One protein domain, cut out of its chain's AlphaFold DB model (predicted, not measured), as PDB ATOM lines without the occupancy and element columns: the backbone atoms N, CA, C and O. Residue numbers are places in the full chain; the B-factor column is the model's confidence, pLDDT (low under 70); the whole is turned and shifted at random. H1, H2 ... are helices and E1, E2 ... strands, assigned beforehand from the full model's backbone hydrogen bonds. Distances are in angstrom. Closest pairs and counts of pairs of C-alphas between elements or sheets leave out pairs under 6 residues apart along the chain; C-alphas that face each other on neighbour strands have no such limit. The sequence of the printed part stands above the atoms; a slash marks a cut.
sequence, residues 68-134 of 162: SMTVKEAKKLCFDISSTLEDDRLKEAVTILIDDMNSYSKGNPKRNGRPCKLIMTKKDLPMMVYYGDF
ATOM      1  N   SER A  68     146.750 125.455 153.574       89.56
ATOM      2  CA  SER A  68     145.478 124.735 153.455       89.56
ATOM      3  C   SER A  68     145.213 123.900 154.701       89.56
ATOM      4  O   SER A  68     146.059 123.108 155.119       89.56
ATOM      5  N   MET A  69     144.032 124.071 155.291       93.06
ATOM      6  CA  MET A  69     143.593 123.327 156.471       93.06
ATOM      7  C   MET A  69     142.068 123.366 156.599       93.06
ATOM      8  O   MET A  69     141.374 124.058 155.852       93.06
ATOM      9  N   THR A  70     141.509 122.626 157.547       95.38
ATOM     10  CA  THR A  70     140.089 122.754 157.893       95.38
ATOM     11  C   THR A  70     139.830 124.019 158.710       95.38
ATOM     12  O   THR A  70     140.693 124.480 159.457       95.38
ATOM     13  N   VAL A  71     138.601 124.540 158.658       94.38
ATOM     14  CA  VAL A  71     138.182 125.680 159.501       94.38
ATOM     15  C   VAL A  71     138.447 125.416 160.990       94.38
ATOM     16  O   VAL A  71     138.819 126.319 161.734       94.38
ATOM     17  N   LYS A  72     138.287 124.170 161.452       95.81
ATOM     18  CA  LYS A  72     138.599 123.792 162.838       95.81
ATOM     19  C   LYS A  72     140.085 123.954 163.168       95.81
ATOM     20  O   LYS A  72     140.412 124.424 164.256       95.81
ATOM     21  N   GLU A  73     140.962 123.522 162.271       96.62
ATOM     22  CA  GLU A  73     142.412 123.628 162.446       96.62
ATOM     23  C   GLU A  73     142.858 125.088 162.418       96.62
ATOM     24  O   GLU A  73     143.602 125.494 163.305       96.62
ATOM     25  N   ALA A  74     142.313 125.893 161.499       95.31
ATOM     26  CA  ALA A  74     142.589 127.326 161.425       95.31
ATOM     27  C   ALA A  74     142.183 128.058 162.711       95.31
ATOM     28  O   ALA A  74     142.978 128.806 163.272       95.31
ATOM     29  N   LYS A  75     140.989 127.780 163.257       95.56
ATOM     30  CA  LYS A  75     140.566 128.329 164.559       95.56
ATOM     31  C   LYS A  75     141.536 127.993 165.676       95.56
ATOM     32  O   LYS A  75     141.860 128.860 166.481       95.56
ATOM     33  N   LYS A  76     141.962 126.729 165.741       95.94
ATOM     34  CA  LYS A  76     142.899 126.276 166.765       95.94
ATOM     35  C   LYS A  76     144.233 127.011 166.626       95.94
ATOM     36  O   LYS A  76     144.713 127.547 167.612       95.94
ATOM     37  N   LEU A  77     144.772 127.086 165.409       95.06
ATOM     38  CA  LEU A  77     146.015 127.796 165.118       95.06
ATOM     39  C   LEU A  77     145.934 129.270 165.538       95.06
ATOM     40  O   LEU A  77     146.788 129.738 166.285       95.06
ATOM     41  N   CYS A  78     144.888 129.985 165.118       94.81
ATOM     42  CA  CYS A  78     144.699 131.387 165.484       94.81
ATOM     43  C   CYS A  78     144.536 131.570 167.000       94.81
ATOM     44  O   CYS A  78     145.091 132.509 167.564       94.81
ATOM     45  N   PHE A  79     143.812 130.675 167.678       94.69
ATOM     46  CA  PHE A  79     143.658 130.729 169.133       94.69
ATOM     47  C   PHE A  79     144.991 130.516 169.859       94.69
ATOM     48  O   PHE A  79     145.336 131.302 170.742       94.69
ATOM     49  N   ASP A  80     145.749 129.494 169.457       94.94
ATOM     50  CA  ASP A  80     147.059 129.185 170.029       94.94
ATOM     51  C   ASP A  80     147.998 130.395 169.862       94.94
ATOM     52  O   ASP A  80     148.584 130.854 170.843       94.94
ATOM     53  N   ILE A  81     148.048 130.998 168.669       93.75
ATOM     54  CA  ILE A  81     148.841 132.209 168.400       93.75
ATOM     55  C   ILE A  81     148.375 133.378 169.274       93.75
ATOM     56  O   ILE A  81     149.189 133.949 169.999       93.75
ATOM     57  N   SER A  82     147.076 133.697 169.276       93.94
ATOM     58  CA  SER A  82     146.508 134.806 170.059       93.94
ATOM     59  C   SER A  82     146.853 134.708 171.549       93.94
ATOM     60  O   SER A  82     147.220 135.703 172.173       93.94
ATOM     61  N   SER A  83     146.845 133.492 172.108       92.94
ATOM     62  CA  SER A  83     147.180 133.250 173.517       92.94
ATOM     63  C   SER A  83     148.647 133.520 173.882       92.94
ATOM     64  O   SER A  83     148.959 133.695 175.060       92.94
ATOM     65  N   THR A  84     149.538 133.561 172.886       93.56
ATOM     66  CA  THR A  84     150.986 133.759 173.067       93.56
ATOM     67  C   THR A  84     151.471 135.155 172.697       93.56
ATOM     68  O   THR A  84     152.604 135.510 173.016       93.56
ATOM     69  N   LEU A  85     150.640 135.955 172.023       93.88
ATOM     70  CA  LEU A  85     151.012 137.312 171.643       93.88
ATOM     71  C   LEU A  85     151.150 138.202 172.880       93.88
ATOM     72  O   LEU A  85     150.429 138.045 173.861       93.88
ATOM     73  N   GLU A  86     152.053 139.176 172.821       94.31
ATOM     74  CA  GLU A  86     152.177 140.212 173.855       94.31
ATOM     75  C   GLU A  86     151.476 141.515 173.439       94.31
ATOM     76  O   GLU A  86     150.847 142.147 174.281       94.31
ATOM     77  N   ASP A  87     151.509 141.877 172.146       93.69
ATOM     78  CA  ASP A  87     150.855 143.083 171.608       93.69
ATOM     79  C   ASP A  87     149.331 142.888 171.514       93.69
ATOM     80  O   ASP A  87     148.838 142.027 170.780       93.69
ATOM     81  N   ASP A  88     148.582 143.714 172.246       92.88
ATOM     82  CA  ASP A  88     147.121 143.629 172.324       92.88
ATOM     83  C   ASP A  88     146.417 143.930 170.994       92.88
ATOM     84  O   ASP A  88     145.367 143.350 170.725       92.88
ATOM     85  N   ARG A  89     147.002 144.754 170.114       91.19
ATOM     86  CA  ARG A  89     146.427 145.035 168.786       91.19
ATOM     87  C   ARG A  89     146.561 143.829 167.869       91.19
ATOM     88  O   ARG A  89     145.644 143.518 167.116       91.19
ATOM     89  N   LEU A  90     147.695 143.129 167.944       90.75
ATOM     90  CA  LEU A  90     147.873 141.881 167.200       90.75
ATOM     91  C   LEU A  90     146.930 140.798 167.731       90.75
ATOM     92  O   LEU A  90     146.309 140.101 166.934       90.75
ATOM     93  N   LYS A  91     146.757 140.687 169.055       93.62
ATOM     94  CA  LYS A  91     145.748 139.782 169.639       93.62
ATOM     95  C   LYS A  91     144.349 140.091 169.133       93.62
ATOM     96  O   LYS A  91     143.621 139.167 168.780       93.62
ATOM     97  N   GLU A  92     143.969 141.365 169.112       93.56
ATOM     98  CA  GLU A  92     142.662 141.805 168.626       93.56
ATOM     99  C   GLU A  92     142.471 141.415 167.155       93.56
ATOM    100  O   GLU A  92     141.486 140.754 166.828       93.56
ATOM    101  N   ALA A  93     143.458 141.688 166.296       90.50
ATOM    102  CA  ALA A  93     143.428 141.292 164.888       90.50
ATOM    103  C   ALA A  93     143.259 139.770 164.701       90.50
ATOM    104  O   ALA A  93     142.415 139.325 163.925       90.50
ATOM    105  N   VAL A  94     144.004 138.951 165.453       93.50
ATOM    106  CA  VAL A  94     143.864 137.485 165.390       93.50
ATOM    107  C   VAL A  94     142.510 137.025 165.949       93.50
ATOM    108  O   VAL A  94     141.919 136.072 165.440       93.50
ATOM    109  N   THR A  95     141.984 137.709 166.964       93.44
ATOM    110  CA  THR A  95     140.673 137.405 167.558       93.44
ATOM    111  C   THR A  95     139.537 137.668 166.574       93.44
ATOM    112  O   THR A  95     138.635 136.839 166.468       93.44
ATOM    113  N   ILE A  96     139.625 138.732 165.774       93.94
ATOM    114  CA  ILE A  96     138.664 139.008 164.696       93.94
ATOM    115  C   ILE A  96     138.582 137.825 163.719       93.94
ATOM    116  O   ILE A  96     137.484 137.402 163.361       93.94
ATOM    117  N   LEU A  97     139.715 137.218 163.348       93.88
ATOM    118  CA  LEU A  97     139.726 136.030 162.481       93.88
ATOM    119  C   LEU A  97     139.069 134.811 163.150       93.88
ATOM    120  O   LEU A  97     138.364 134.037 162.499       93.88
ATOM    121  N   ILE A  98     139.287 134.620 164.455       94.88
ATOM    122  CA  ILE A  98     138.636 133.551 165.226       94.88
ATOM    123  C   ILE A  98     137.116 133.747 165.221       94.88
ATOM    124  O   ILE A  98     136.369 132.788 164.987       94.88
ATOM    125  N   ASP A  99     136.660 134.976 165.450       94.56
ATOM    126  CA  ASP A  99     135.245 135.335 165.495       94.56
ATOM    127  C   ASP A  99     134.568 135.229 164.129       94.56
ATOM    128  O   ASP A  99     133.439 134.729 164.050       94.56
ATOM    129  N   ASP A 100     135.264 135.593 163.053       92.81
ATOM    130  CA  ASP A 100     134.803 135.374 161.683       92.81
ATOM    131  C   ASP A 100     134.591 133.876 161.409       92.81
ATOM    132  O   ASP A 100     133.486 133.439 161.075       92.81
ATOM    133  N   MET A 101     135.591 133.034 161.694       94.88
ATOM    134  CA  MET A 101     135.462 131.582 161.517       94.88
ATOM    135  C   MET A 101     134.380 130.966 162.416       94.88
ATOM    136  O   MET A 101     133.716 129.982 162.051       94.88
ATOM    137  N   ASN A 102     134.186 131.502 163.623       94.19
ATOM    138  CA  ASN A 102     133.095 131.097 164.506       94.19
ATOM    139  C   ASN A 102     131.741 131.444 163.896       94.19
ATOM    140  O   ASN A 102     130.880 130.560 163.810       94.19
ATOM    141  N   SER A 103     131.597 132.667 163.396       93.94
ATOM    142  CA  SER A 103     130.410 133.158 162.699       93.94
ATOM    143  C   SER A 103     130.108 132.335 161.446       93.94
ATOM    144  O   SER A 103     128.983 131.850 161.307       93.94
ATOM    145  N   TYR A 104     131.110 132.046 160.611       90.88
ATOM    146  CA  TYR A 104     130.976 131.180 159.436       90.88
ATOM    147  C   TYR A 104     130.403 129.804 159.801       90.88
ATOM    148  O   TYR A 104     129.501 129.290 159.137       90.88
ATOM    149  N   SER A 105     130.880 129.198 160.890       91.94
ATOM    150  CA  SER A 105     130.429 127.871 161.337       91.94
ATOM    151  C   SER A 105     129.136 127.864 162.168       91.94
ATOM    152  O   SER A 105     128.594 126.789 162.464       91.94
ATOM    153  N   LYS A 106     128.632 129.037 162.565       93.94
ATOM    154  CA  LYS A 106     127.473 129.173 163.451       93.94
ATOM    155  C   LYS A 106     126.224 128.596 162.785       93.94
ATOM    156  O   LYS A 106     125.954 128.832 161.613       93.94
ATOM    157  N   GLY A 107     125.466 127.786 163.525       90.56
ATOM    158  CA  GLY A 107     124.258 127.127 163.011       90.56
ATOM    159  C   GLY A 107     124.507 125.971 162.030       90.56
ATOM    160  O   GLY A 107     123.567 125.252 161.707       90.56
ATOM    161  N   ASN A 108     125.752 125.729 161.597       91.75
ATOM    162  CA  ASN A 108     126.106 124.570 160.777       91.75
ATOM    163  C   ASN A 108     127.500 124.019 161.135       91.75
ATOM    164  O   ASN A 108     128.481 124.290 160.434       91.75
ATOM    165  N   PRO A 109     127.604 123.172 162.178       90.44
ATOM    166  CA  PRO A 109     128.882 122.641 162.648       90.44
ATOM    167  C   PRO A 109     129.674 121.842 161.604       90.44
ATOM    168  O   PRO A 109     130.894 121.743 161.733       90.44
ATOM    169  N   LYS A 110     129.022 121.315 160.552       92.69
ATOM    170  CA  LYS A 110     129.703 120.614 159.448       92.69
ATOM    171  C   LYS A 110     130.685 121.527 158.705       92.69
ATOM    172  O   LYS A 110     131.658 121.031 158.147       92.69
ATOM    173  N   ARG A 111     130.476 122.851 158.739       92.81
ATOM    174  CA  ARG A 111     131.403 123.845 158.172       92.81
ATOM    175  C   ARG A 111     132.783 123.827 158.829       92.81
ATOM    176  O   ARG A 111     133.751 124.149 158.160       92.81
ATOM    177  N   ASN A 112     132.906 123.374 160.081       93.31
ATOM    178  CA  ASN A 112     134.216 123.235 160.726       93.31
ATOM    179  C   ASN A 112     135.125 122.207 160.025       93.31
ATOM    180  O   ASN A 112     136.341 122.303 160.144       93.31
ATOM    181  N   GLY A 113     134.547 121.231 159.315       93.56
ATOM    182  CA  GLY A 113     135.295 120.246 158.527       93.56
ATOM    183  C   GLY A 113     135.522 120.653 157.070       93.56
ATOM    184  O   GLY A 113     136.059 119.856 156.309       93.56
ATOM    185  N   ARG A 114     135.082 121.848 156.652       92.69
ATOM    186  CA  ARG A 114     135.330 122.342 155.293       92.69
ATOM    187  C   ARG A 114     136.755 122.884 155.165       92.69
ATOM    188  O   ARG A 114     137.281 123.403 156.153       92.69
ATOM    189  N   PRO A 115     137.360 122.783 153.968       92.00
ATOM    190  CA  PRO A 115     138.654 123.387 153.702       92.00
ATOM    191  C   PRO A 115     138.557 124.916 153.730       92.00
ATOM    192  O   PRO A 115     137.556 125.512 153.323       92.00
ATOM    193  N   CYS A 116     139.631 125.533 154.195       92.12
ATOM    194  CA  CYS A 116     139.900 126.957 154.118       92.12
ATOM    195  C   CYS A 116     141.392 127.159 153.844       92.12
ATOM    196  O   CYS A 116     142.203 126.242 154.009       92.12
ATOM    197  N   LYS A 117     141.742 128.367 153.421       90.88
ATOM    198  CA  LYS A 117     143.119 128.794 153.248       90.88
ATOM    199  C   LYS A 117     143.403 129.984 154.133       90.88
ATOM    200  O   LYS A 117     142.581 130.889 154.227       90.88
ATOM    201  N   LEU A 118     144.566 129.972 154.761       88.88
ATOM    202  CA  LEU A 118     145.004 131.029 155.656       88.88
ATOM    203  C   LEU A 118     146.231 131.713 155.052       88.88
ATOM    204  O   LEU A 118     147.208 131.043 154.701       88.88
ATOM    205  N   ILE A 119     146.164 133.035 154.927       86.31
ATOM    206  CA  ILE A 119     147.325 133.875 154.653       86.31
ATOM    207  C   ILE A 119     148.044 134.102 155.977       86.31
ATOM    208  O   ILE A 119     147.486 134.669 156.921       86.31
ATOM    209  N   MET A 120     149.292 133.647 156.019       85.06
ATOM    210  CA  MET A 120     150.188 133.766 157.160       85.06
ATOM    211  C   MET A 120     151.341 134.697 156.816       85.06
ATOM    212  O   MET A 120     151.849 134.693 155.690       85.06
ATOM    213  N   THR A 121     151.817 135.436 157.811       82.94
ATOM    214  CA  THR A 121     153.124 136.076 157.724       82.94
ATOM    215  C   THR A 121     154.256 135.049 157.924       82.94
ATOM    216  O   THR A 121     154.034 133.931 158.378       82.94
ATOM    217  N   LYS A 122     155.506 135.412 157.625       73.06
ATOM    218  CA  LYS A 122     156.740 134.650 157.851       73.06
ATOM    219  C   LYS A 122     157.081 134.576 159.334       73.06
ATOM    220  O   LYS A 122     157.906 133.759 159.715       73.06
ATOM    221  N   LYS A 123     156.468 135.436 160.153       77.62
ATOM    222  CA  LYS A 123     156.463 135.346 161.618       77.62
ATOM    223  C   LYS A 123     155.312 134.477 162.130       77.62
ATOM    224  O   LYS A 123     154.986 134.544 163.308       77.62
ATOM    225  N   ASP A 124     154.677 133.718 161.238       80.88
ATOM    226  CA  ASP A 124     153.549 132.842 161.525       80.88
ATOM    227  C   ASP A 124     152.373 133.575 162.191       80.88
ATOM    228  O   ASP A 124     151.677 133.011 163.027       80.88
ATOM    229  N   LEU A 125     152.109 134.829 161.796       87.31
ATOM    230  CA  LEU A 125     150.898 135.554 162.202       87.31
ATOM    231  C   LEU A 125     149.797 135.392 161.149       87.31
ATOM    232  O   LEU A 125     150.064 135.653 159.974       87.31
ATOM    233  N   PRO A 126     148.568 135.017 161.529       89.31
ATOM    234  CA  PRO A 126     147.465 134.923 160.590       89.31
ATOM    235  C   PRO A 126     146.966 136.324 160.246       89.31
ATOM    236  O   PRO A 126     146.727 137.141 161.134       89.31
ATOM    237  N   MET A 127     146.813 136.592 158.953       86.00
ATOM    238  CA  MET A 127     146.305 137.870 158.453       86.00
ATOM    239  C   MET A 127     144.900 137.749 157.886       86.00
ATOM    240  O   MET A 127     144.073 138.620 158.129       86.00
ATOM    241  N   MET A 128     144.625 136.681 157.136       87.75
ATOM    242  CA  MET A 128     143.337 136.527 156.471       87.75
ATOM    243  C   MET A 128     142.974 135.073 156.223       87.75
ATOM    244  O   MET A 128     143.851 134.250 155.960       87.75
ATOM    245  N   VAL A 129     141.679 134.763 156.276       88.75
ATOM    246  CA  VAL A 129     141.122 133.437 155.999       88.75
ATOM    247  C   VAL A 129     140.196 133.492 154.784       88.75
ATOM    248  O   VAL A 129     139.316 134.339 154.699       88.75
ATOM    249  N   TYR A 130     140.364 132.543 153.867       89.12
ATOM    250  CA  TYR A 130     139.500 132.346 152.708       89.12
ATOM    251  C   TYR A 130     138.835 130.980 152.798       89.12
ATOM    252  O   TYR A 130     139.490 129.941 152.920       89.12
ATOM    253  N   TYR A 131     137.512 130.962 152.726       88.19
ATOM    254  CA  TYR A 131     136.742 129.725 152.776       88.19
ATOM    255  C   TYR A 131     136.762 129.005 151.426       88.19
ATOM    256  O   TYR A 131     136.785 129.638 150.375       88.19
ATOM    257  N   GLY A 132     136.708 127.670 151.441       76.25
ATOM    258  CA  GLY A 132     136.765 126.860 150.219       76.25
ATOM    259  C   GLY A 132     135.654 127.143 149.201       76.25
ATOM    260  O   GLY A 132     135.827 126.828 148.031       76.25
ATOM    261  N   ASP A 133     134.553 127.781 149.611       75.38
ATOM    262  CA  ASP A 133     133.491 128.221 148.696       75.38
ATOM    263  C   ASP A 133     133.984 129.300 147.694       75.38
ATOM    264  O   ASP A 133     133.362 129.487 146.653       75.38
ATOM    265  N   PHE A 134     135.113 129.969 147.972       75.50
ATOM    266  CA  PHE A 134     135.768 130.916 147.062       75.50
ATOM    267  C   PHE A 134     136.827 130.274 146.155       75.50
ATOM    268  O   PHE A 134     137.284 130.939 145.237       75.50
TER     269      PHE A 134
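Overview. This is residues 68 to 134 of the 162 residues of an uncharacterized protein of Oscillospiraceae bacterium (UniProt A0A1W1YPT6). A small sheet of three strands makes one layer, and a hairpin of two long helices, H1 and H2, lies side by side over one of its faces, with no named helix over the other face. The short helix H3 sits at one end, where H2 ends and H1 begins, and the chain passes through it from the helical layer back to the sheet. The 67 printed residues hold three named helices and three named strands, in the order E1, H1, H2, H3, E2, E3, and the class is mixed, helices and strands. The sheet has the order E1, E2, E3 and is antiparallel throughout. The whole is compact, with a radius of gyration of the C-alphas of 11.5 A, and the C-alphas span 33 by 23 by 16 A.

Arrangement. The sheet is made of E1, residues 68 to 70, E2, residues 115 to 120, and E3, residues 126 to 131. E2 is its inner strand, and E1 and E3 are its edge strands, which are apart. E2 and E3 form a hairpin, antiparallel at 157 degrees between their directions; N 117 and O 130 are within hydrogen-bond range at 2.8 A, and so are N 127 and O 119 at 2.9 A. E1 and E2 are antiparallel at 127 degrees; N 116 and O 69 are within hydrogen-bond range at 2.8 A, and the C-alphas of residues 70 and 115, which face each other, are 4.5 A apart. H2, residues 88 to 105, is on the sheet at a height of 9.3 A. It lies over E3 and runs along the strands, at 8 degrees to E3 on the local plane; the closest C-alphas of H2 and E3, those of Val 94 and Pro 126, are 6.5 A apart. H1, residues 71 to 84, is on the sheet at a height of 8.4 A, on the same face as H2. It lies only just over E1, with 3 of its 14 C-alphas falling on that strand, and runs along the strands, at 6 degrees to E1 on the local plane. The domain has two layers, helices on one face of a sheet: H1 and H2 make one layer, and the sheet of E1, E2 and E3 makes the other. H1 and H2 form a helical hairpin: they touch, with the closest C-alphas, those of Ser 82 and Lys 91, 5.1 A apart, and run opposite ways at a shallow tilt of 19 degrees. H3, residues 109 to 113, touches H1 at residues 71 to 72 alone, and the C-alphas of Val 71 and Asn 112, their closest, are 4.8 A apart. H3 and H2 only just touch, with 3 pairs of C-alphas within 8 A, and only at the corner by their link; the closest C-alphas are those of Ser 105 and Arg 111, 5.2 A apart. H3 only grazes the sheet, with residues 111 to 113. Every O i to N i+4 pair is within hydrogen-bond range in H2, while H1 has 9 of 10 and H3 has 0 of 1, with 2 of 2 O i to N i+3 pairs in H3 within range.

Along the chain. E2 measures 15.9 A from C-alpha 115 to C-alpha 120, and E3 14.2 A from C-alpha 126 to C-alpha 131, which is at (136.742, 129.725, 152.776). E1 is 7.3 A long and begins with C-alpha 68 at (145.478, 124.735, 153.455). H1 spans 20.3 A from Val 71 to Thr 84. H2, the longest helix with 18 residues, spans 25.4 A and begins with C-alpha 88 at (147.121, 143.629, 172.324). H3 spans 8.0 A from Pro 109 to Gly 113.

Size, cuts and confidence. The two C-alphas farthest apart are those of Gly 107 and Lys 122, at 33.7 A. The printed part runs from residue 68 to 134 with no cut, and its five links are tight. The mean pLDDT of the printed part is 90.9, and no printed residue is under 70.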